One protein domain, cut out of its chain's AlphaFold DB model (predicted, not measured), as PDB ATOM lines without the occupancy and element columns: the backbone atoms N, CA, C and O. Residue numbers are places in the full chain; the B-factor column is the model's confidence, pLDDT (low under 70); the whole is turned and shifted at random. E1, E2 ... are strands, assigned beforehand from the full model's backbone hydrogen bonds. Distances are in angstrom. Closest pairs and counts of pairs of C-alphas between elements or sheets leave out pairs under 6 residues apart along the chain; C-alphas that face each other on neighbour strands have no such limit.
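What this domain is: This is residues 102 to 267 of the 302 residues of an uncharacterized protein of Streptomyces sp. 67 (UniProt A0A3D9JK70). Three antiparallel sheets are stacked face to face: E1 to E4 make one outside layer, the strongly twisted sheet of E5 to E9 is the middle layer, and the small sheet of E10 to E12 covers the other face of that middle layer. A long loop, residues 156 to 187, runs out to one end of the stack and folds back on itself with two short pairings, and a second long loop, residues 122 to 139, joins E2 to E3. The printed part has 166 residues with twelve named strands, E1 to E12 in order along the chain, and no named helix; the class is all strand, though under half of the residues, 77 of 166, are in named strands. The orders are E1 E2 E3 E4 and E10 E11 E12, while the sheet of E5 to E9 is branched at E7. The whole is compact, with a radius of gyration of the C-alphas of 16.9 A and spans of 56 by 42 by 25 A.

Where its parts are: Find C-alpha 103 at (131.007, 139.830, 161.099), where E1 begins; it covers residues 103 to 111, 21.4 A from first to last C-alpha, and bends by 65 degrees at residue 106. E2, residues 114 to 121, runs 22.3 A, and after the loop come E3, residues 140 to 145, and E4, residues 150 to 155. Past the longer loop, look for E5 at residues 188 to 190 and E6 at residues 196 to 199. E7, residues 202 to 209, begins at C-alpha 202 at (152.891, 138.396, 152.143) and is 23.3 A long; E8, residues 214 to 221, is 23.6 A long, and E9 is residues 227 to 230. Then read E10, residues 239 to 243, E11, residues 246 to 253, 23.1 A, and E12, residues 256 to 263, 22.1 A, which ends at C-alpha 263 at (159.313, 145.697, 151.531).

How they stand to each other: Begin with E1 to E4, a meander, each strand the antiparallel neighbour of the one before. In the hairpin of E1 and E2, N 104 and O 120 are 2.8 A apart, within hydrogen-bond range; look next for N 117 and O 142 at 2.8 A between E2 and E3, and N 141 and O 154 at 2.9 A between E3 and E4. This strongly twisted sheet faces the sheet of E5 to E9, with 52 pairs of C-alphas within 10 A and the best planes 11 degrees apart; the closest C-alphas of E2 and E5 are those of Val 120 and Gly 189, 5.7 A. E6 to E9 make a second meander. E5 and E6 lie on one side of E7, beside residues 206 to 209 and 202 to 205, and E8 lies on the other side. Find N 189 and O 208 at 2.9 A for E5 and E7, N 197 and O 204 at 2.9 A for E6 and E7, N 205 and O 218 at 2.9 A for E7 and E8, and N 219 and O 229 at 2.8 A for E8 and E9. This sheet also faces the third meander, E10 to E12, with 40 pairs within 10 A; the three sheets form a stack of sheets, face to face in turn. The closest C-alphas of E6 and E10 are those of Ser 199 and Ile 241, 6.6 A. N 248 and O 240 are 2.8 A apart between E10 and E11, and N 249 and O 260 3.0 A between E11 and E12. E1 and E12 are apart.

The domain as a whole: The C-alphas farthest apart are those of Gly 113 and Gly 174, 56.5 A. The printed part has no cut, and the long links are E2 to E3 and E4 to E5. The mean pLDDT of the printed part is 85.4; look for values under 70 at residues 128 to 135, 252 to 261 and 263 to 267.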
ATOM      1  N   ASP A 102     127.878 138.944 163.872       86.19
ATOM      2  CA  ASP A 102     128.089 140.369 163.593       86.19
ATOM      3  C   ASP A 102     129.269 140.651 162.643       86.19
ATOM      4  O   ASP A 102     129.598 141.813 162.429       86.19
ATOM      5  N   GLU A 103     129.929 139.639 162.076       90.88
ATOM      6  CA  GLU A 103     131.007 139.830 161.099       90.88
ATOM      7  C   GLU A 103     130.486 139.817 159.662       90.88
ATOM      8  O   GLU A 103     129.551 139.108 159.302       90.88
ATOM      9  N   GLU A 104     131.125 140.572 158.782       91.38
ATOM     10  CA  GLU A 104     130.924 140.501 157.342       91.38
ATOM     11  C   GLU A 104     132.254 140.358 156.606       91.38
ATOM     12  O   GLU A 104     133.302 140.828 157.054       91.38
ATOM     13  N   ILE A 105     132.189 139.733 155.430       93.88
ATOM     14  CA  ILE A 105     133.312 139.686 154.500       93.88
ATOM     15  C   ILE A 105     133.465 141.085 153.898       93.88
ATOM     16  O   ILE A 105     132.695 141.487 153.024       93.88
ATOM     17  N   GLY A 106     134.459 141.841 154.365       93.19
ATOM     18  CA  GLY A 106     134.796 143.142 153.791       93.19
ATOM     19  C   GLY A 106     135.522 142.992 152.452       93.19
ATOM     20  O   GLY A 106     135.249 143.715 151.484       93.19
ATOM     21  N   ALA A 107     136.433 142.020 152.388       95.19
ATOM     22  CA  ALA A 107     137.161 141.635 151.188       95.19
ATOM     23  C   ALA A 107     137.638 140.185 151.278       95.19
ATOM     24  O   ALA A 107     137.830 139.656 152.370       95.19
ATOM     25  N   PHE A 108     137.882 139.563 150.128       97.06
ATOM     26  CA  PHE A 108     138.538 138.262 150.063       97.06
ATOM     27  C   PHE A 108     139.415 138.139 148.813       97.06
ATOM     28  O   PHE A 108     139.258 138.891 147.841       97.06
ATOM     29  N   VAL A 109     140.353 137.201 148.857       96.81
ATOM     30  CA  VAL A 109     141.257 136.816 147.770       96.81
ATOM     31  C   VAL A 109     141.205 135.298 147.620       96.81
ATOM     32  O   VAL A 109     141.098 134.579 148.614       96.81
ATOM     33  N   LEU A 110     141.260 134.828 146.374       96.88
ATOM     34  CA  LEU A 110     141.366 133.410 146.047       96.88
ATOM     35  C   LEU A 110     142.833 132.990 146.111       96.88
ATOM     36  O   LEU A 110     143.696 133.680 145.569       96.88
ATOM     37  N   LEU A 111     143.096 131.870 146.769       96.00
ATOM     38  CA  LEU A 111     144.388 131.195 146.812       96.00
ATOM     39  C   LEU A 111     144.224 129.808 146.185       96.00
ATOM     40  O   LEU A 111     143.124 129.258 146.206       96.00
ATOM     41  N   ASP A 112     145.313 129.201 145.717       90.56
ATOM     42  CA  ASP A 112     145.270 127.871 145.080       90.56
ATOM     43  C   ASP A 112     144.595 126.801 145.961       90.56
ATOM     44  O   ASP A 112     143.926 125.902 145.456       90.56
ATOM     45  N   GLY A 113     144.726 126.923 147.288       91.25
ATOM     46  CA  GLY A 113     144.149 126.000 148.271       91.25
ATOM     47  C   GLY A 113     142.972 126.543 149.087       91.25
ATOM     48  O   GLY A 113     142.608 125.915 150.077       91.25
ATOM     49  N   GLY A 114     142.409 127.708 148.751       96.56
ATOM     50  CA  GLY A 114     141.287 128.266 149.511       96.56
ATOM     51  C   GLY A 114     141.197 129.785 149.462       96.56
ATOM     52  O   GLY A 114     141.288 130.392 148.395       96.56
ATOM     53  N   PHE A 115     141.004 130.411 150.620       98.00
ATOM     54  CA  PHE A 115     140.667 131.831 150.700       98.00
ATOM     55  C   PHE A 115     141.514 132.569 151.721       98.00
ATOM     56  O   PHE A 115     141.886 132.037 152.764       98.00
ATOM     57  N   LEU A 116     141.741 133.845 151.443       98.38
ATOM     58  CA  LEU A 116     142.120 134.819 152.452       98.38
ATOM     59  C   LEU A 116     140.992 135.833 152.581       98.38
ATOM     60  O   LEU A 116     140.570 136.409 151.578       98.38
ATOM     61  N   ILE A 117     140.504 136.056 153.796       98.19
ATOM     62  CA  ILE A 117     139.323 136.874 154.062       98.19
ATOM     63  C   ILE A 117     139.674 137.957 155.075       98.19
ATOM     64  O   ILE A 117     140.241 137.675 156.126       98.19
ATOM     65  N   ALA A 118     139.310 139.198 154.756       97.75
ATOM     66  CA  ALA A 118     139.283 140.306 155.698       97.75
ATOM     67  C   ALA A 118     137.857 140.463 156.233       97.75
ATOM     68  O   ALA A 118     136.938 140.858 155.503       97.75
ATOM     69  N   TRP A 119     137.697 140.149 157.511       96.44
ATOM     70  CA  TRP A 119     136.467 140.277 158.271       96.44
ATOM     71  C   TRP A 119     136.401 141.635 158.944       96.44
ATOM     72  O   TRP A 119     137.377 142.118 159.522       96.44
ATOM     73  N   VAL A 120     135.230 142.249 158.876       93.44
ATOM     74  CA  VAL A 120     134.921 143.500 159.564       93.44
ATOM     75  C   VAL A 120     133.560 143.384 160.221       93.44
ATOM     76  O   VAL A 120     132.801 142.460 159.939       93.44
ATOM     77  N   SER A 121     133.231 144.329 161.090       89.56
ATOM     78  CA  SER A 121     131.884 144.407 161.637       89.56
ATOM     79  C   SER A 121     130.843 144.610 160.533       89.56
ATOM     80  O   SER A 121     131.037 145.417 159.619       89.56
ATOM     81  N   ALA A 122     129.725 143.899 160.648       84.25
ATOM     82  CA  ALA A 122     128.576 144.029 159.772       84.25
ATOM     83  C   ALA A 122     128.100 145.483 159.742       84.25
ATOM     84  O   ALA A 122     127.945 146.127 160.787       84.25
ATOM     85  N   SER A 123     127.850 146.006 158.541       75.25
ATOM     86  CA  SER A 123     127.407 147.389 158.400       75.25
ATOM     87  C   SER A 123     126.098 147.641 159.157       75.25
ATOM     88  O   SER A 123     125.244 146.757 159.275       75.25
ATOM     89  N   ARG A 124     125.871 148.885 159.599       74.06
ATOM     90  CA  ARG A 124     124.620 149.292 160.280       74.06
ATOM     91  C   ARG A 124     123.345 148.955 159.500       74.06
ATOM     92  O   ARG A 124     122.290 148.821 160.098       74.06
ATOM     93  N   ARG A 125     123.432 148.846 158.169       70.94
ATOM     94  CA  ARG A 125     122.300 148.481 157.300       70.94
ATOM     95  C   ARG A 125     121.917 147.007 157.424       70.94
ATOM     96  O   ARG A 125     120.758 146.664 157.234       70.94
ATOM     97  N   VAL A 126     122.897 146.152 157.709       73.69
ATOM     98  CA  VAL A 126     122.728 144.703 157.878       73.69
ATOM     99  C   VAL A 126     122.462 144.362 159.341       73.69
ATOM    100  O   VAL A 126     121.673 143.466 159.641       73.69
ATOM    101  N   ARG A 127     123.083 145.111 160.258       71.62
ATOM    102  CA  ARG A 127     122.880 144.997 161.699       71.62
ATOM    103  C   ARG A 127     121.456 145.451 162.042       71.62
ATOM    104  O   ARG A 127     121.196 146.630 162.263       71.62
ATOM    105  N   ARG A 128     120.503 144.511 162.045       58.69
ATOM    106  CA  ARG A 128     119.155 144.728 162.605       58.69
ATOM    107  C   ARG A 128     119.284 145.266 164.041       58.69
ATOM    108  O   ARG A 128     120.297 145.028 164.693       58.69
ATOM    109  N   GLU A 129     118.246 145.928 164.561       48.97
ATOM    110  CA  GLU A 129     118.192 146.575 165.896       48.97
ATOM    111  C   GLU A 129     118.687 145.742 167.100       48.97
ATOM    112  O   GLU A 129     118.924 146.301 168.169       48.97
ATOM    113  N   ARG A 130     118.893 144.430 166.931       48.75
ATOM    114  CA  ARG A 130     119.325 143.469 167.954       48.75
ATOM    115  C   ARG A 130     120.671 143.771 168.627       48.75
ATOM    116  O   ARG A 130     120.872 143.294 169.736       48.75
ATOM    117  N   SER A 131     121.561 144.565 168.027       50.19
ATOM    118  CA  SER A 131     122.941 144.728 168.529       50.19
ATOM    119  C   SER A 131     123.313 146.169 168.902       50.19
ATOM    120  O   SER A 131     124.446 146.589 168.669       50.19
ATOM    121  N   ARG A 132     122.395 146.953 169.493       51.59
ATOM    122  CA  ARG A 132     122.767 148.256 170.096       51.59
ATOM    123  C   ARG A 132     123.679 148.118 171.328       51.59
ATOM    124  O   ARG A 132     124.340 149.091 171.671       51.59
ATOM    125  N   GLN A 133     123.750 146.934 171.948       49.50
ATOM    126  CA  GLN A 133     124.479 146.700 173.206       49.50
ATOM    127  C   GLN A 133     125.749 145.831 173.096       49.50
ATOM    128  O   GLN A 133     126.520 145.802 174.050       49.50
ATOM    129  N   ALA A 134     125.982 145.113 171.990       57.81
ATOM    130  CA  ALA A 134     127.144 144.227 171.865       57.81
ATOM    131  C   ALA A 134     128.372 144.988 171.341       57.81
ATOM    132  O   ALA A 134     128.272 145.731 170.354       57.81
ATOM    133  N   SER A 135     129.530 144.775 171.977       66.69
ATOM    134  CA  SER A 135     130.824 145.214 171.451       66.69
ATOM    135  C   SER A 135     130.970 144.738 170.005       66.69
ATOM    136  O   SER A 135     130.702 143.584 169.676       66.69
ATOM    137  N   LEU A 136     131.311 145.665 169.112       75.38
ATOM    138  CA  LEU A 136     131.571 145.349 167.711       75.38
ATOM    139  C   LEU A 136     132.758 144.376 167.635       75.38
ATOM    140  O   LEU A 136     133.748 144.616 168.332       75.38
ATOM    141  N   PRO A 137     132.681 143.298 166.832       83.50
ATOM    142  CA  PRO A 137     133.814 142.401 166.670       83.50
ATOM    143  C   PRO A 137     135.008 143.172 166.105       83.50
ATOM    144  O   PRO A 137     134.863 143.990 165.186       83.50
ATOM    145  N   GLU A 138     136.190 142.904 166.663       90.44
ATOM    146  CA  GLU A 138     137.432 143.435 166.116       90.44
ATOM    147  C   GLU A 138     137.622 142.915 164.686       90.44
ATOM    148  O   GLU A 138     137.380 141.736 164.417       90.44
ATOM    149  N   PRO A 139     138.045 143.772 163.744       95.19
ATOM    150  CA  PRO A 139     138.320 143.320 162.395       95.19
ATOM    151  C   PRO A 139     139.496 142.346 162.419       95.19
ATOM    152  O   PRO A 139     140.433 142.487 163.205       95.19
ATOM    153  N   ARG A 140     139.467 141.355 161.535       97.56
ATOM    154  CA  ARG A 140     140.484 140.303 161.487       97.56
ATOM    155  C   ARG A 140     140.753 139.873 160.061       97.56
ATOM    156  O   ARG A 140     139.907 140.015 159.182       97.56
ATOM    157  N   VAL A 141     141.933 139.320 159.830       98.44
ATOM    158  CA  VAL A 141     142.251 138.615 158.587       98.44
ATOM    159  C   VAL A 141     142.390 137.145 158.922       98.44
ATOM    160  O   VAL A 141     143.010 136.803 159.923       98.44
ATOM    161  N   ALA A 142     141.804 136.281 158.108       98.44
ATOM    162  CA  ALA A 142     141.869 134.846 158.318       98.44
ATOM    163  C   ALA A 142     142.039 134.103 157.000       98.44
ATOM    164  O   ALA A 142     141.555 134.540 155.949       98.44
ATOM    165  N   ARG A 143     142.746 132.979 157.067       98.44
ATOM    166  CA  ARG A 143     142.982 132.086 155.940       98.44
ATOM    167  C   ARG A 143     142.169 130.818 156.117       98.44
ATOM    168  O   ARG A 143     142.128 130.255 157.207       98.44
ATOM    169  N   TYR A 144     141.579 130.365 155.023       98.44
ATOM    170  CA  TYR A 144     140.692 129.216 154.989       98.44
ATOM    171  C   TYR A 144     141.096 128.235 153.893       98.44
ATOM    172  O   TYR A 144     141.683 128.640 152.881       98.44
ATOM    173  N   THR A 145     140.751 126.964 154.080       97.06
ATOM    174  CA  THR A 145     140.747 125.955 153.012       97.06
ATOM    175  C   THR A 145     139.636 126.242 151.997       97.06
ATOM    176  O   THR A 145     138.839 127.172 152.165       97.06
ATOM    177  N   ARG A 146     139.570 125.453 150.921       94.62
ATOM    178  CA  ARG A 146     138.523 125.582 149.899       94.62
ATOM    179  C   ARG A 146     137.141 125.193 150.426       94.62
ATOM    180  O   ARG A 146     136.145 125.714 149.938       94.62
ATOM    181  N   GLU A 147     137.092 124.345 151.442       93.19
ATOM    182  CA  GLU A 147     135.877 123.873 152.109       93.19
ATOM    183  C   GLU A 147     135.386 124.879 153.167       93.19
ATOM    184  O   GLU A 147     134.217 124.868 153.557       93.19
ATOM    185  N   GLY A 148     136.255 125.806 153.586       94.25
ATOM    186  CA  GLY A 148     135.950 126.839 154.577       94.25
ATOM    187  C   GLY A 148     136.498 126.557 155.976       94.25
ATOM    188  O   GLY A 148     136.129 127.265 156.911       94.25
ATOM    189  N   GLU A 149     137.396 125.583 156.140       96.19
ATOM    190  CA  GLU A 149     138.068 125.338 157.420       96.19
ATOM    191  C   GLU A 149     139.092 126.440 157.704       96.19
ATOM    192  O   GLU A 149     139.871 126.819 156.826       96.19
ATOM    193  N   CYS A 150     139.093 126.971 158.926       97.75
ATOM    194  CA  CYS A 150     140.003 128.039 159.330       97.75
ATOM    195  C   CYS A 150     141.412 127.480 159.578       97.75
ATOM    196  O   CYS A 150     141.608 126.649 160.459       97.75
ATOM    197  N   LEU A 151     142.400 127.959 158.820       97.94
ATOM    198  CA  LEU A 151     143.811 127.603 159.002       97.94
ATOM    199  C   LEU A 151     144.492 128.509 160.032       97.94
ATOM    200  O   LEU A 151     145.283 128.047 160.847       97.94
ATOM    201  N   TRP A 152     144.198 129.807 159.975       98.31
ATOM    202  CA  TRP A 152     144.612 130.787 160.975       98.31
ATOM    203  C   TRP A 152     143.716 132.021 160.908       98.31
ATOM    204  O   TRP A 152     143.113 132.321 159.873       98.31
ATOM    205  N   SER A 153     143.663 132.765 162.010       98.44
ATOM    206  CA  SER A 153     142.899 134.003 162.124       98.44
ATOM    207  C   SER A 153     143.623 134.993 163.032       98.44
ATOM    208  O   SER A 153     143.963 134.662 164.164       98.44
ATOM    209  N   THR A 154     143.807 136.218 162.549       98.38
ATOM    210  CA  THR A 154     144.554 137.280 163.228       98.38
ATOM    211  C   THR A 154     143.679 138.512 163.396       98.38
ATOM    212  O   THR A 154     143.352 139.182 162.412       98.38
ATOM    213  N   SER A 155     143.322 138.828 164.641       97.12
ATOM    214  CA  SER A 155     142.652 140.085 164.991       97.12
ATOM    215  C   SER A 155     143.577 141.275 164.759       97.12
ATOM    216  O   SER A 155     144.769 141.231 165.067       97.12
ATOM    217  N   ILE A 156     143.029 142.351 164.202       95.75
ATOM    218  CA  ILE A 156     143.766 143.560 163.859       95.75
ATOM    219  C   ILE A 156     143.153 144.740 164.601       95.75
ATOM    220  O   ILE A 156     142.052 145.195 164.304       95.75
ATOM    221  N   SER A 157     143.921 145.321 165.516       92.50
ATOM    222  CA  SER A 157     143.550 146.597 166.114       92.50
ATOM    223  C   SER A 157     143.998 147.744 165.207       92.50
ATOM    224  O   SER A 157     145.195 147.945 164.985       92.50
ATOM    225  N   LEU A 158     143.042 148.536 164.704       90.25
ATOM    226  CA  LEU A 158     143.366 149.780 163.992       90.25
ATOM    227  C   LEU A 158     144.126 150.759 164.910       90.25
ATOM    228  O   LEU A 158     145.007 151.493 164.449       90.25
ATOM    229  N   GLY A 159     143.835 150.699 166.215       87.56
ATOM    230  CA  GLY A 159     144.344 151.609 167.233       87.56
ATOM    231  C   GLY A 159     143.736 153.009 167.125       87.56
ATOM    232  O   GLY A 159     142.829 153.261 166.331       87.56
ATOM    233  N   ALA A 160     144.251 153.936 167.935       87.88
ATOM    234  CA  ALA A 160     143.924 155.347 167.772       87.88
ATOM    235  C   ALA A 160     144.498 155.861 166.442       87.88
ATOM    236  O   ALA A 160     145.678 155.666 166.141       87.88
ATOM    237  N   VAL A 161     143.664 156.533 165.654       87.06
ATOM    238  CA  VAL A 161     144.048 157.157 164.389       87.06
ATOM    239  C   VAL A 161     144.228 158.658 164.576       87.06
ATOM    240  O   VAL A 161     143.560 159.302 165.383       87.06
ATOM    241  N   THR A 162     145.176 159.224 163.839       87.31
ATOM    242  CA  THR A 162     145.434 160.662 163.784       87.31
ATOM    243  C   THR A 162     146.072 160.987 162.444       87.31
ATOM    244  O   THR A 162     146.846 160.185 161.923       87.31
ATOM    245  N   TYR A 163     145.738 162.138 161.868       83.12
ATOM    246  CA  TYR A 163     146.359 162.586 160.631       83.12
ATOM    247  C   TYR A 163     146.385 164.112 160.558       83.12
ATOM    248  O   TYR A 163     145.389 164.776 160.857       83.12
ATOM    249  N   GLN A 164     147.532 164.663 160.157       78.69
ATOM    250  CA  GLN A 164     147.698 166.100 159.940       78.69
ATOM    251  C   GLN A 164     146.799 166.553 158.783       78.69
ATOM    252  O   GLN A 164     146.830 165.967 157.707       78.69
ATOM    253  N   GLY A 165     145.980 167.580 159.012       76.81
ATOM    254  CA  GLY A 165     144.978 168.055 158.048       76.81
ATOM    255  C   GLY A 165     143.547 167.583 158.329       76.81
ATOM    256  O   GLY A 165     142.610 168.115 157.737       76.81
ATOM    257  N   VAL A 166     143.343 166.659 159.276       80.88
ATOM    258  CA  VAL A 166     142.004 166.383 159.814       80.88
ATOM    259  C   VAL A 166     141.706 167.386 160.923       80.88
ATOM    260  O   VAL A 166     142.450 167.490 161.900       80.88
ATOM    261  N   VAL A 167     140.604 168.117 160.777       83.38
ATOM    262  CA  VAL A 167     140.156 169.130 161.739       83.38
ATOM    263  C   VAL A 167     138.853 168.713 162.408       83.38
ATOM    264  O   VAL A 167     138.066 167.947 161.855       83.38
ATOM    265  N   GLU A 168     138.625 169.222 163.610       85.50
ATOM    266  CA  GLU A 168     137.367 169.100 164.337       85.50
ATOM    267  C   GLU A 168     136.776 170.485 164.622       85.50
ATOM    268  O   GLU A 168     137.499 171.474 164.767       85.50
ATOM    269  N   ARG A 169     135.440 170.545 164.677       85.94
ATOM    270  CA  ARG A 169     134.662 171.733 165.039       85.94
ATOM    271  C   ARG A 169     133.420 171.288 165.805       85.94
ATOM    272  O   ARG A 169     132.666 170.458 165.302       85.94
ATOM    273  N   GLY A 170     133.190 171.834 166.992       84.44
ATOM    274  CA  GLY A 170     132.002 171.529 167.789       84.44
ATOM    275  C   GLY A 170     131.913 172.366 169.060       84.44
ATOM    276  O   GLY A 170     132.771 173.211 169.315       84.44
ATOM    277  N   ASN A 171     130.890 172.118 169.881       81.81
ATOM    278  CA  ASN A 171     130.700 172.834 171.149       81.81
ATOM    279  C   ASN A 171     131.943 172.764 172.055       81.81
ATOM    280  O   ASN A 171     132.318 173.767 172.651       81.81
ATOM    281  N   HIS A 172     132.626 171.614 172.116       80.75
ATOM    282  CA  HIS A 172     133.844 171.435 172.920       80.75
ATOM    283  C   HIS A 172     135.060 172.197 172.378       80.75
ATOM    284  O   HIS A 172     136.023 172.401 173.114       80.75
ATOM    285  N   THR A 173     135.030 172.626 171.113       80.44
ATOM    286  CA  THR A 173     136.049 173.508 170.524       80.44
ATOM    287  C   THR A 173     135.619 174.971 170.503       80.44
ATOM    288  O   THR A 173     136.315 175.787 169.907       80.44
ATOM    289  N   GLY A 174     134.474 175.320 171.102       86.31
ATOM    290  CA  GLY A 174     133.903 176.664 170.985       86.31
ATOM    291  C   GLY A 174     133.552 177.030 169.541       86.31
ATOM    292  O   GLY A 174     133.613 178.196 169.173       86.31
ATOM    293  N   TRP A 175     133.235 176.035 168.704       88.69
ATOM    294  CA  TRP A 175     133.027 176.185 167.259       88.69
ATOM    295  C   TRP A 175     134.240 176.690 166.470       88.69
ATOM    296  O   TRP A 175     134.095 177.019 165.289       88.69
ATOM    297  N   GLU A 176     135.434 176.681 167.056       90.56
ATOM    298  CA  GLU A 176     136.676 176.925 166.331       90.56
ATOM    299  C   GLU A 176     137.130 175.670 165.584       90.56
ATOM    300  O   GLU A 176     136.925 174.541 166.044       90.56
ATOM    301  N   ILE A 177     137.768 175.882 164.432       84.62
ATOM    302  CA  ILE A 177     138.415 174.823 163.659       84.62
ATOM    303  C   ILE A 177     139.778 174.558 164.290       84.62
ATOM    304  O   ILE A 177     140.627 175.448 164.337       84.62
ATOM    305  N   ARG A 178     139.999 173.333 164.764       85.56
ATOM    306  CA  ARG A 178     141.274 172.922 165.369       85.56
ATOM    307  C   ARG A 178     141.719 171.567 164.817       85.56
ATOM    308  O   ARG A 178     140.861 170.787 164.402       85.56
ATOM    309  N   PRO A 179     143.029 171.255 164.797       84.94
ATOM    310  CA  PRO A 179     143.499 169.914 164.465       84.94
ATOM    311  C   PRO A 179     142.831 168.876 165.363       84.94
ATOM    312  O   PRO A 179     142.783 169.043 166.584       84.94
ATOM    313  N   ARG A 180     142.316 167.809 164.756       85.50
ATOM    314  CA  ARG A 180     141.591 166.770 165.481       85.50
ATOM    315  C   ARG A 180     142.552 165.963 166.345       85.50
ATOM    316  O   ARG A 180     143.551 165.433 165.854       85.50
ATOM    317  N   ARG A 181     142.234 165.837 167.634       86.38
ATOM    318  CA  ARG A 181     142.979 164.956 168.553       86.38
ATOM    319  C   ARG A 181     142.910 163.501 168.081       86.38
ATOM    320  O   ARG A 181     141.891 163.135 167.501       86.38
ATOM    321  N   PRO A 182     143.931 162.660 168.347       88.94
ATOM    322  CA  PRO A 182     143.855 161.232 168.055       88.94
ATOM    323  C   PRO A 182     142.564 160.618 168.602       88.94
ATOM    324  O   PRO A 182     142.183 160.897 169.739       88.94
ATOM    325  N   TRP A 183     141.892 159.797 167.799       89.00
ATOM    326  CA  TRP A 183     140.603 159.209 168.159       89.00
ATOM    327  C   TRP A 183     140.582 157.711 167.886       89.00
ATOM    328  O   TRP A 183     141.300 157.209 167.023       89.00
ATOM    329  N   VAL A 184     139.746 156.986 168.623       88.31
ATOM    330  CA  VAL A 184     139.450 155.579 168.341       88.31
ATOM    331  C   VAL A 184     138.317 155.533 167.324       88.31
ATOM    332  O   VAL A 184     137.325 156.249 167.466       88.31
ATOM    333  N   ALA A 185     138.477 154.726 166.277       87.00
ATOM    334  CA  ALA A 185     137.448 154.564 165.261       87.00
ATOM    335  C   ALA A 185     136.201 153.903 165.867       87.00
ATOM    336  O   ALA A 185     136.288 152.831 166.460       87.00
ATOM    337  N   GLU A 186     135.038 154.531 165.690       82.12
ATOM    338  CA  GLU A 186     133.758 153.947 166.114       82.12
ATOM    339  C   GLU A 186     133.341 152.767 165.231       82.12
ATOM    340  O   GLU A 186     132.628 151.869 165.673       82.12
ATOM    341  N   GLU A 187     133.740 152.794 163.961       86.44
ATOM    342  CA  GLU A 187     133.407 151.774 162.978       86.44
ATOM    343  C   GLU A 187     134.624 151.539 162.083       86.44
ATOM    344  O   GLU A 187     135.075 152.439 161.369       86.44
ATOM    345  N   VAL A 188     135.165 150.323 162.137       91.62
ATOM    346  CA  VAL A 188     136.290 149.912 161.297       91.62
ATOM    347  C   VAL A 188     135.771 149.078 160.137       91.62
ATOM    348  O   VAL A 188     135.055 148.094 160.320       91.62
ATOM    349  N   GLY A 189     136.140 149.482 158.928       92.19
ATOM    350  CA  GLY A 189     135.856 148.769 157.691       92.19
ATOM    351  C   GLY A 189     137.136 148.452 156.934       92.19
ATOM    352  O   GLY A 189     138.237 148.804 157.352       92.19
ATOM    353  N   VAL A 190     136.980 147.798 155.788       93.25
ATOM    354  CA  VAL A 190     138.080 147.645 154.836       93.25
ATOM    355  C   VAL A 190     138.191 148.881 153.950       93.25
ATOM    356  O   VAL A 190     137.203 149.580 153.719       93.25
ATOM    357  N   ASP A 191     139.387 149.128 153.425       90.06
ATOM    358  CA  ASP A 191     139.613 150.168 152.423       90.06
ATOM    359  C   ASP A 191     138.717 149.964 151.178       90.06
ATOM    360  O   ASP A 191     138.371 148.845 150.781       90.06
ATOM    361  N   ASN A 192     138.306 151.057 150.541       83.06
ATOM    362  CA  ASN A 192     137.496 150.986 149.327       83.06
ATOM    363  C   ASN A 192     138.309 150.531 148.106       83.06
ATOM    364  O   ASN A 192     137.746 149.908 147.198       83.06
ATOM    365  N   TRP A 193     139.607 150.821 148.115       80.06
ATOM    366  CA  TRP A 193     140.564 150.630 147.041       80.06
ATOM    367  C   TRP A 193     141.603 149.588 147.469       80.06
ATOM    368  O   TRP A 193     142.401 149.790 148.387       80.06
ATOM    369  N   GLU A 194     141.532 148.427 146.815       89.38
ATOM    370  CA  GLU A 194     142.433 147.290 147.036       89.38
ATOM    371  C   GLU A 194     142.594 146.893 148.528       89.38
ATOM    372  O   GLU A 194     143.705 146.887 149.055       89.38
ATOM    373  N   PRO A 195     141.497 146.545 149.230       92.94
ATOM    374  CA  PRO A 195     141.509 146.288 150.678       92.94
ATOM    375  C   PRO A 195     142.350 145.098 151.136       92.94
ATOM    376  O   PRO A 195     142.685 144.998 152.315       92.94
ATOM    377  N   LEU A 196     142.614 144.159 150.230       96.44
ATOM    378  CA  LEU A 196     143.323 142.927 150.528       96.44
ATOM    379  C   LEU A 196     144.108 142.503 149.289       96.44
ATOM    380  O   LEU A 196     143.515 142.228 148.244       96.44
ATOM    381  N   LEU A 197     145.431 142.473 149.415       96.81
ATOM    382  CA  LEU A 197     146.364 142.057 148.373       96.81
ATOM    383  C   LEU A 197     147.252 140.934 148.901       96.81
ATOM    384  O   LEU A 197     147.629 140.929 150.072       96.81
ATOM    385  N   VAL A 198     147.622 140.011 148.018       97.19
ATOM    386  CA  VAL A 198     148.535 138.908 148.324       97.19
ATOM    387  C   VAL A 198     149.640 138.899 147.280       97.19
ATOM    388  O   VAL A 198     149.362 138.969 146.086       97.19
ATOM    389  N   SER A 199     150.891 138.843 147.726       96.31
ATOM    390  CA  SER A 199     152.060 138.716 146.857       96.31
ATOM    391  C   SER A 199     153.079 137.795 147.511       96.31
ATOM    392  O   SER A 199     153.608 138.120 148.575       96.31
ATOM    393  N   ALA A 200     153.376 136.669 146.860       94.62
ATOM    394  CA  ALA A 200     154.225 135.609 147.404       94.62
ATOM    395  C   ALA A 200     153.792 135.208 148.832       94.62
ATOM    396  O   ALA A 200     152.645 134.822 149.036       94.62
ATOM    397  N   ASP A 201     154.682 135.329 149.815       95.62
ATOM    398  CA  ASP A 201     154.463 134.978 151.220       95.62
ATOM    399  C   ASP A 201     153.875 136.129 152.058       95.62
ATOM    400  O   ASP A 201     153.885 136.065 153.291       95.62
ATOM    401  N   ARG A 202     153.385 137.208 151.432       96.81
ATOM    402  CA  ARG A 202     152.891 138.396 152.143       96.81
ATOM    403  C   ARG A 202     151.470 138.769 151.778       96.81
ATOM    404  O   ARG A 202     151.052 138.710 150.622       96.81
ATOM    405  N   VAL A 203     150.780 139.271 152.789       98.19
ATOM    406  CA  VAL A 203     149.457 139.880 152.706       98.19
ATOM    407  C   VAL A 203     149.587 141.361 153.025       98.19
ATOM    408  O   VAL A 203     150.260 141.712 153.988       98.19
ATOM    409  N   ALA A 204     148.907 142.218 152.270       97.69
ATOM    410  CA  ALA A 204     148.620 143.590 152.666       97.69
ATOM    411  C   ALA A 204     147.111 143.723 152.902       97.69
ATOM    412  O   ALA A 204     146.321 143.558 151.972       97.69
ATOM    413  N   ALA A 205     146.719 143.996 154.146       97.69
ATOM    414  CA  ALA A 205     145.333 144.162 154.564       97.69
ATOM    415  C   ALA A 205     145.102 145.591 155.055       97.69
ATOM    416  O   ALA A 205     145.757 146.052 155.992       97.69
ATOM    417  N   SER A 206     144.177 146.302 154.423       96.00
ATOM    418  CA  SER A 206     143.953 147.723 154.676       96.00
ATOM    419  C   SER A 206     142.615 147.948 155.358       96.00
ATOM    420  O   SER A 206     141.555 147.665 154.795       96.00
ATOM    421  N   LEU A 207     142.686 148.487 156.572       95.06
ATOM    422  CA  LEU A 207     141.535 148.806 157.406       95.06
ATOM    423  C   LEU A 207     141.433 150.317 157.592       95.06
ATOM    424  O   LEU A 207     142.449 151.001 157.698       95.06
ATOM    425  N   THR A 208     140.212 150.833 157.653       93.62
ATOM    426  CA  THR A 208     139.932 152.266 157.761       93.62
ATOM    427  C   THR A 208     138.831 152.542 158.769       93.62
ATOM    428  O   THR A 208     137.873 151.775 158.877       93.62
ATOM    429  N   ASP A 209     138.930 153.680 159.448       91.25
ATOM    430  CA  ASP A 209     137.765 154.327 160.042       91.25
ATOM    431  C   ASP A 209     136.811 154.701 158.900       91.25
ATOM    432  O   ASP A 209     137.169 155.492 158.021       91.25
ATOM    433  N   THR A 210     135.615 154.109 158.873       86.12
ATOM    434  CA  THR A 210     134.660 154.325 157.773       86.12
ATOM    435  C   THR A 210     134.078 155.734 157.764       86.12
ATOM    436  O   THR A 210     133.582 156.175 156.728       86.12
ATOM    437  N   ARG A 211     134.153 156.458 158.886       82.25
ATOM    438  CA  ARG A 211     133.699 157.850 158.996       82.25
ATOM    439  C   ARG A 211     134.822 158.843 158.757       82.25
ATOM    440  O   ARG A 211     134.606 159.868 158.120       82.25
ATOM    441  N   GLY A 212     135.997 158.556 159.309       79.38
ATOM    442  CA  GLY A 212     137.158 159.439 159.244       79.38
ATOM    443  C   GLY A 212     137.979 159.313 157.963       79.38
ATOM    444  O   GLY A 212     138.752 160.217 157.673       79.38
ATOM    445  N   GLY A 213     137.861 158.207 157.220       85.75
ATOM    446  CA  GLY A 213     138.650 157.962 156.004       85.75
ATOM    447  C   GLY A 213     140.156 157.795 156.251       85.75
ATOM    448  O   GLY A 213     140.937 157.781 155.300       85.75
ATOM    449  N   ILE A 214     140.566 157.688 157.519       90.62
ATOM    450  CA  ILE A 214     141.941 157.420 157.936       90.62
ATOM    451  C   ILE A 214     142.062 155.936 158.256       90.62
ATOM    452  O   ILE A 214     141.285 155.384 159.040       90.62
ATOM    453  N   GLY A 215     143.062 155.299 157.662       92.88
ATOM    454  CA  GLY A 215     143.299 153.875 157.792       92.88
ATOM    455  C   GLY A 215     144.764 153.520 157.947       92.88
ATOM    456  O   GLY A 215     145.651 154.374 157.985       92.88
ATOM    457  N   ARG A 216     145.010 152.218 158.058       94.50
ATOM    458  CA  ARG A 216     146.341 151.616 158.111       94.50
ATOM    459  C   ARG A 216     146.357 150.380 157.232       94.50
ATOM    460  O   ARG A 216     145.367 149.656 157.146       94.50
ATOM    461  N   THR A 217     147.500 150.127 156.608       95.94
ATOM    462  CA  THR A 217     147.759 148.854 155.937       95.94
ATOM    463  C   THR A 217     148.660 148.014 156.819       95.94
ATOM    464  O   THR A 217     149.746 148.453 157.194       95.94
ATOM    465  N   PHE A 218     148.188 146.822 157.157       96.62
ATOM    466  CA  PHE A 218     148.893 145.816 157.931       96.62
ATOM    467  C   PHE A 218     149.498 144.802 156.972       96.62
ATOM    468  O   PHE A 218     148.840 144.368 156.024       96.62
ATOM    469  N   PHE A 219     150.747 144.431 157.220       97.31
ATOM    470  CA  PHE A 219     151.459 143.435 156.439       97.31
ATOM    471  C   PHE A 219     151.577 142.167 157.259       97.31
ATOM    472  O   PHE A 219     152.136 142.202 158.354       97.31
ATOM    473  N   LEU A 220     151.043 141.068 156.736       98.44
ATOM    474  CA  LEU A 220     151.020 139.782 157.422       98.44
ATOM    475  C   LEU A 220     151.834 138.749 156.646       98.44
ATOM    476  O   LEU A 220     151.944 138.819 155.416       98.44
ATOM    477  N   ASP A 221     152.392 137.785 157.367       98.12
ATOM    478  CA  ASP A 221     152.879 136.543 156.779       98.12
ATOM    479  C   ASP A 221     151.687 135.681 156.332       98.12
ATOM    480  O   ASP A 221     150.746 135.459 157.093       98.12
ATOM    481  N   LEU A 222     151.694 135.214 155.080       97.62
ATOM    482  CA  LEU A 222     150.576 134.448 154.516       97.62
ATOM    483  C   LEU A 222     150.421 133.056 155.158       97.62
ATOM    484  O   LEU A 222     149.317 132.501 155.192       97.62
ATOM    485  N   HIS A 223     151.516 132.460 155.629       96.75
ATOM    486  CA  HIS A 223     151.503 131.108 156.168       96.75
ATOM    487  C   HIS A 223     151.061 131.088 157.626       96.75
ATOM    488  O   HIS A 223     150.205 130.270 157.954       96.75
ATOM    489  N   SER A 224     151.598 131.979 158.462       97.69
ATOM    490  CA  SER A 224     151.293 132.016 159.900       97.69
ATOM    491  C   SER A 224     150.180 132.988 160.285       97.69
ATOM    492  O   SER A 224     149.590 132.840 161.350       97.69
ATOM    493  N   GLY A 225     149.906 134.000 159.458       97.94
ATOM    494  CA  GLY A 225     149.012 135.099 159.817       97.94
ATOM    495  C   GLY A 225     149.641 136.134 160.751       97.94
ATOM    496  O   GLY A 225     148.950 137.050 161.190       97.94
ATOM    497  N   GLU A 226     150.932 136.034 161.070       98.19
ATOM    498  CA  GLU A 226     151.594 136.997 161.953       98.19
ATOM    499  C   GLU A 226     151.703 138.380 161.303       98.19
ATOM    500  O   GLU A 226     152.100 138.511 160.144       98.19
ATOM    501  N   ILE A 227     151.403 139.433 162.069       97.69
ATOM    502  CA  ILE A 227     151.603 140.818 161.634       97.69
ATOM    503  C   ILE A 227     153.102 141.137 161.685       97.69
ATOM    504  O   ILE A 227     153.712 141.171 162.750       97.69
ATOM    505  N   VAL A 228     153.681 141.432 160.525       96.25
ATOM    506  CA  VAL A 228     155.097 141.785 160.361       96.25
ATOM    507  C   VAL A 228     155.318 143.283 160.567       96.25
ATOM    508  O   VAL A 228     156.297 143.700 161.187       96.25
ATOM    509  N   SER A 229     154.425 144.111 160.025       95.06
ATOM    510  CA  SER A 229     154.489 145.569 160.135       95.06
ATOM    511  C   SER A 229     153.135 146.210 159.826       95.06
ATOM    512  O   SER A 229     152.196 145.550 159.384       95.06
ATOM    513  N   ALA A 230     153.031 147.521 160.039       95.00
ATOM    514  CA  ALA A 230     151.890 148.314 159.604       95.00
ATOM    515  C   ALA A 230     152.336 149.716 159.181       95.00
ATOM    516  O   ALA A 230     153.324 150.243 159.699       95.00
ATOM    517  N   THR A 231     151.592 150.347 158.275       92.56
ATOM    518  CA  THR A 231     151.781 151.767 157.957       92.56
ATOM    519  C   THR A 231     151.418 152.643 159.160       92.56
ATOM    520  O   THR A 231     150.654 152.252 160.055       92.56
ATOM    521  N   SER A 232     151.916 153.877 159.160       90.50
ATOM    522  CA  SER A 232     151.308 154.943 159.957       90.50
ATOM    523  C   SER A 232     149.863 155.193 159.495       90.50
ATOM    524  O   SER A 232     149.544 154.890 158.337       90.50
ATOM    525  N   PRO A 233     148.985 155.719 160.367       91.31
ATOM    526  CA  PRO A 233     147.667 156.187 159.958       91.31
ATOM    527  C   PRO A 233     147.773 157.222 158.834       91.31
ATOM    528  O   PRO A 233     148.543 158.176 158.942       91.31
ATOM    529  N   ALA A 234     147.017 157.018 157.760       89.38
ATOM    530  CA  ALA A 234     146.979 157.913 156.610       89.38
ATOM    531  C   ALA A 234     145.619 157.819 155.895       89.38
ATOM    532  O   ALA A 234     144.890 156.842 156.096       89.38
ATOM    533  N   PRO A 235     145.260 158.805 155.057       86.69
ATOM    534  CA  PRO A 235     144.095 158.713 154.193       86.69
ATOM    535  C   PRO A 235     144.185 157.496 153.272       86.69
ATOM    536  O   PRO A 235     145.265 157.155 152.781       86.69
ATOM    537  N   THR A 236     143.048 156.852 153.024       79.44
ATOM    538  CA  THR A 236     142.965 155.705 152.112       79.44
ATOM    539  C   THR A 236     143.401 156.096 150.698       79.44
ATOM    540  O   THR A 236     142.890 157.068 150.145       79.44
ATOM    541  N   GLY A 237     144.299 155.324 150.088       82.31
ATOM    542  CA  GLY A 237     144.743 155.521 148.707       82.31
ATOM    543  C   GLY A 237     144.859 154.209 147.933       82.31
ATOM    544  O   GLY A 237     144.534 153.133 148.444       82.31
ATOM    545  N   ARG A 238     145.304 154.303 146.677       89.31
ATOM    546  CA  ARG A 238     145.500 153.143 145.795       89.31
ATOM    547  C   ARG A 238     146.661 152.276 146.256       89.31
ATOM    548  O   ARG A 238     147.635 152.766 146.828       89.31
ATOM    549  N   LYS A 239     146.574 150.977 145.982       92.06
ATOM    550  CA  LYS A 239     147.638 150.022 146.319       92.06
ATOM    551  C   LYS A 239     147.901 149.096 145.149       92.06
ATOM    552  O   LYS A 239     146.997 148.752 144.393       92.06
ATOM    553  N   ALA A 240     149.151 148.681 145.006       93.31
ATOM    554  CA  ALA A 240     149.556 147.761 143.952       93.31
ATOM    555  C   ALA A 240     150.637 146.801 144.440       93.31
ATOM    556  O   ALA A 240     151.418 147.116 145.338       93.31
ATOM    557  N   ILE A 241     150.707 145.633 143.809       94.38
ATOM    558  CA  ILE A 241     151.812 144.695 143.998       94.38
ATOM    559  C   ILE A 241     152.999 145.207 143.177       94.38
ATOM    560  O   ILE A 241     152.902 145.358 141.963       94.38
ATOM    561  N   ALA A 242     154.115 145.490 143.849       92.38
ATOM    562  CA  ALA A 242     155.342 145.998 143.226       92.38
ATOM    563  C   ALA A 242     156.291 144.872 142.785       92.38
ATOM    564  O   ALA A 242     157.224 145.088 142.014       92.38
ATOM    565  N   GLY A 243     156.098 143.686 143.358       91.50
ATOM    566  CA  GLY A 243     156.941 142.511 143.202       91.50
ATOM    567  C   GLY A 243     156.626 141.478 144.288       91.50
ATOM    568  O   GLY A 243     155.739 141.718 145.117       91.50
ATOM    569  N   PRO A 244     157.345 140.344 144.314       94.00
ATOM    570  CA  PRO A 244     157.151 139.295 145.315       94.00
ATOM    571  C   PRO A 244     157.287 139.847 146.740       94.00
ATOM    572  O   PRO A 244     158.331 140.391 147.100       94.00
ATOM    573  N   GLY A 245     156.218 139.756 147.532       91.81
ATOM    574  CA  GLY A 245     156.180 140.245 148.913       91.81
ATOM    575  C   GLY A 245     156.276 141.768 149.079       91.81
ATOM    576  O   GLY A 245     156.536 142.248 150.183       91.81
ATOM    577  N   GLN A 246     156.114 142.538 147.998       91.88
ATOM    578  CA  GLN A 246     156.297 143.988 147.990       91.88
ATOM    579  C   GLN A 246     155.068 144.716 147.465       91.88
ATOM    580  O   GLN A 246     154.461 144.317 146.469       91.88
ATOM    581  N   PHE A 247     154.765 145.848 148.095       93.69
ATOM    582  CA  PHE A 247     153.581 146.639 147.791       93.69
ATOM    583  C   PHE A 247     153.944 148.117 147.618       93.69
ATOM    584  O   PHE A 247     154.815 148.649 148.313       93.69
ATOM    585  N   LEU A 248     153.267 148.774 146.681       90.88
ATOM    586  CA  LEU A 248     153.190 150.226 146.591       90.88
ATOM    587  C   LEU A 248     151.932 150.663 147.327       90.88
ATOM    588  O   LEU A 248     150.847 150.162 147.029       90.88
ATOM    589  N   ILE A 249     152.094 151.578 148.277       88.81
ATOM    590  CA  ILE A 249     150.992 152.156 149.040       88.81
ATOM    591  C   ILE A 249     150.972 153.645 148.747       88.81
ATOM    592  O   ILE A 249     151.948 154.347 149.023       88.81
ATOM    593  N   ASP A 250     149.868 154.100 148.176       85.12
ATOM    594  CA  ASP A 250     149.558 155.511 148.046       85.12
ATOM    595  C   ASP A 250     148.644 155.944 149.198       85.12
ATOM    596  O   ASP A 250     147.827 155.162 149.697       85.12
ATOM    597  N   SER A 251     148.764 157.201 149.600       76.94
ATOM    598  CA  SER A 251     147.823 157.875 150.487       76.94
ATOM    599  C   SER A 251     147.373 159.168 149.824       76.94
ATOM    600  O   SER A 251     148.190 160.067 149.608       76.94
ATOM    601  N   GLN A 252     146.077 159.254 149.523       67.56
ATOM    602  CA  GLN A 252     145.468 160.413 148.880       67.56
ATOM    603  C   GLN A 252     144.322 160.939 149.738       67.56
ATOM    604  O   GLN A 252     143.378 160.217 150.051       67.56
ATOM    605  N   GLY A 253     144.392 162.212 150.115       58.31
ATOM    606  CA  GLY A 253     143.339 162.869 150.885       58.31
ATOM    607  C   GLY A 253     143.885 163.954 151.801       58.31
ATOM    608  O   GLY A 253     145.065 163.959 152.142       58.31
ATOM    609  N   TYR A 254     143.020 164.893 152.188       59.12
ATOM    610  CA  TYR A 254     143.364 165.991 153.104       59.12
ATOM    611  C   TYR A 254     144.607 166.798 152.668       59.12
ATOM    612  O   TYR A 254     145.419 167.198 153.495       59.12
ATOM    613  N   GLY A 255     144.771 167.019 151.357       51.38
ATOM    614  CA  GLY A 255     145.890 167.781 150.785       51.38
ATOM    615  C   GLY A 255     147.208 167.011 150.634       51.38
ATOM    616  O   GLY A 255     148.192 167.599 150.197       51.38
ATOM    617  N   ALA A 256     147.241 165.713 150.953       53.19
ATOM    618  CA  ALA A 256     148.426 164.876 150.803       53.19
ATOM    619  C   ALA A 256     148.324 163.921 149.606       53.19
ATOM    620  O   ALA A 256     147.281 163.300 149.383       53.19
ATOM    621  N   VAL A 257     149.443 163.787 148.890       48.78
ATOM    622  CA  VAL A 257     149.738 162.699 147.949       48.78
ATOM    623  C   VAL A 257     151.110 162.158 148.336       48.78
ATOM    624  O   VAL A 257     152.105 162.879 148.257       48.78
ATOM    625  N   LEU A 258     151.168 160.911 148.797       57.19
ATOM    626  CA  LEU A 258     152.417 160.246 149.164       57.19
ATOM    627  C   LEU A 258     152.388 158.812 148.647       57.19
ATOM    628  O   LEU A 258     151.551 158.023 149.068       57.19
ATOM    629  N   ALA A 259     153.354 158.467 147.797       54.16
ATOM    630  CA  ALA A 259     153.577 157.102 147.346       54.16
ATOM    631  C   ALA A 259     154.836 156.534 148.009       54.16
ATOM    632  O   ALA A 259     155.925 157.100 147.895       54.16
ATOM    633  N   GLY A 260     154.694 155.401 148.696       58.16
ATOM    634  CA  GLY A 260     155.799 154.688 149.332       58.16
ATOM    635  C   GLY A 260     155.891 153.242 148.857       58.16
ATOM    636  O   GLY A 260     154.880 152.559 148.692       58.16
ATOM    637  N   ARG A 261     157.119 152.741 148.674       69.31
ATOM    638  CA  ARG A 261     157.374 151.308 148.479       69.31
ATOM    639  C   ARG A 261     157.617 150.662 149.832       69.31
ATOM    640  O   ARG A 261     158.500 151.100 150.567       69.31
ATOM    641  N   GLN A 262     156.875 149.605 150.139       73.94
ATOM    642  CA  GLN A 262     157.120 148.793 151.325       73.94
ATOM    643  C   GLN A 262     157.628 147.406 150.940       73.94
ATOM    644  O   GLN A 262     157.037 146.702 150.120       73.94
ATOM    645  N   ALA A 263     158.745 147.032 151.559       50.75
ATOM    646  CA  ALA A 263     159.313 145.697 151.531       50.75
ATOM    647  C   ALA A 263     159.576 145.277 152.980       50.75
ATOM    648  O   ALA A 263     160.234 146.002 153.728       50.75
ATOM    649  N   ALA A 264     159.071 144.116 153.389       47.38
ATOM    650  CA  ALA A 264     159.418 143.560 154.688       47.38
ATOM    651  C   ALA A 264     160.853 143.012 154.628       47.38
ATOM    652  O   ALA A 264     161.133 142.067 153.889       47.38
ATOM    653  N   CYS A 265     161.778 143.593 155.395       34.84
ATOM    654  CA  CYS A 265     163.098 142.998 155.586       34.84
ATOM    655  C   CYS A 265     162.944 141.703 156.398       34.84
ATOM    656  O   CYS A 265     162.416 141.726 157.510       34.84
ATOM    657  N   ARG A 266     163.420 140.568 155.871       38.03
ATOM    658  CA  ARG A 266     163.563 139.342 156.666       38.03
ATOM    659  C   ARG A 266     164.701 139.540 157.683       38.03
ATOM    660  O   ARG A 266     165.859 139.612 157.295       38.03
ATOM    661  N   GLY A 267     164.359 139.575 158.973       31.58
ATOM    662  CA  GLY A 267     165.246 139.152 160.065       31.58
ATOM    663  C   GLY A 267     166.040 140.228 160.820       31.58
ATOM    664  O   GLY A 267     167.161 140.560 160.455       31.58
TER     665      GLY A 267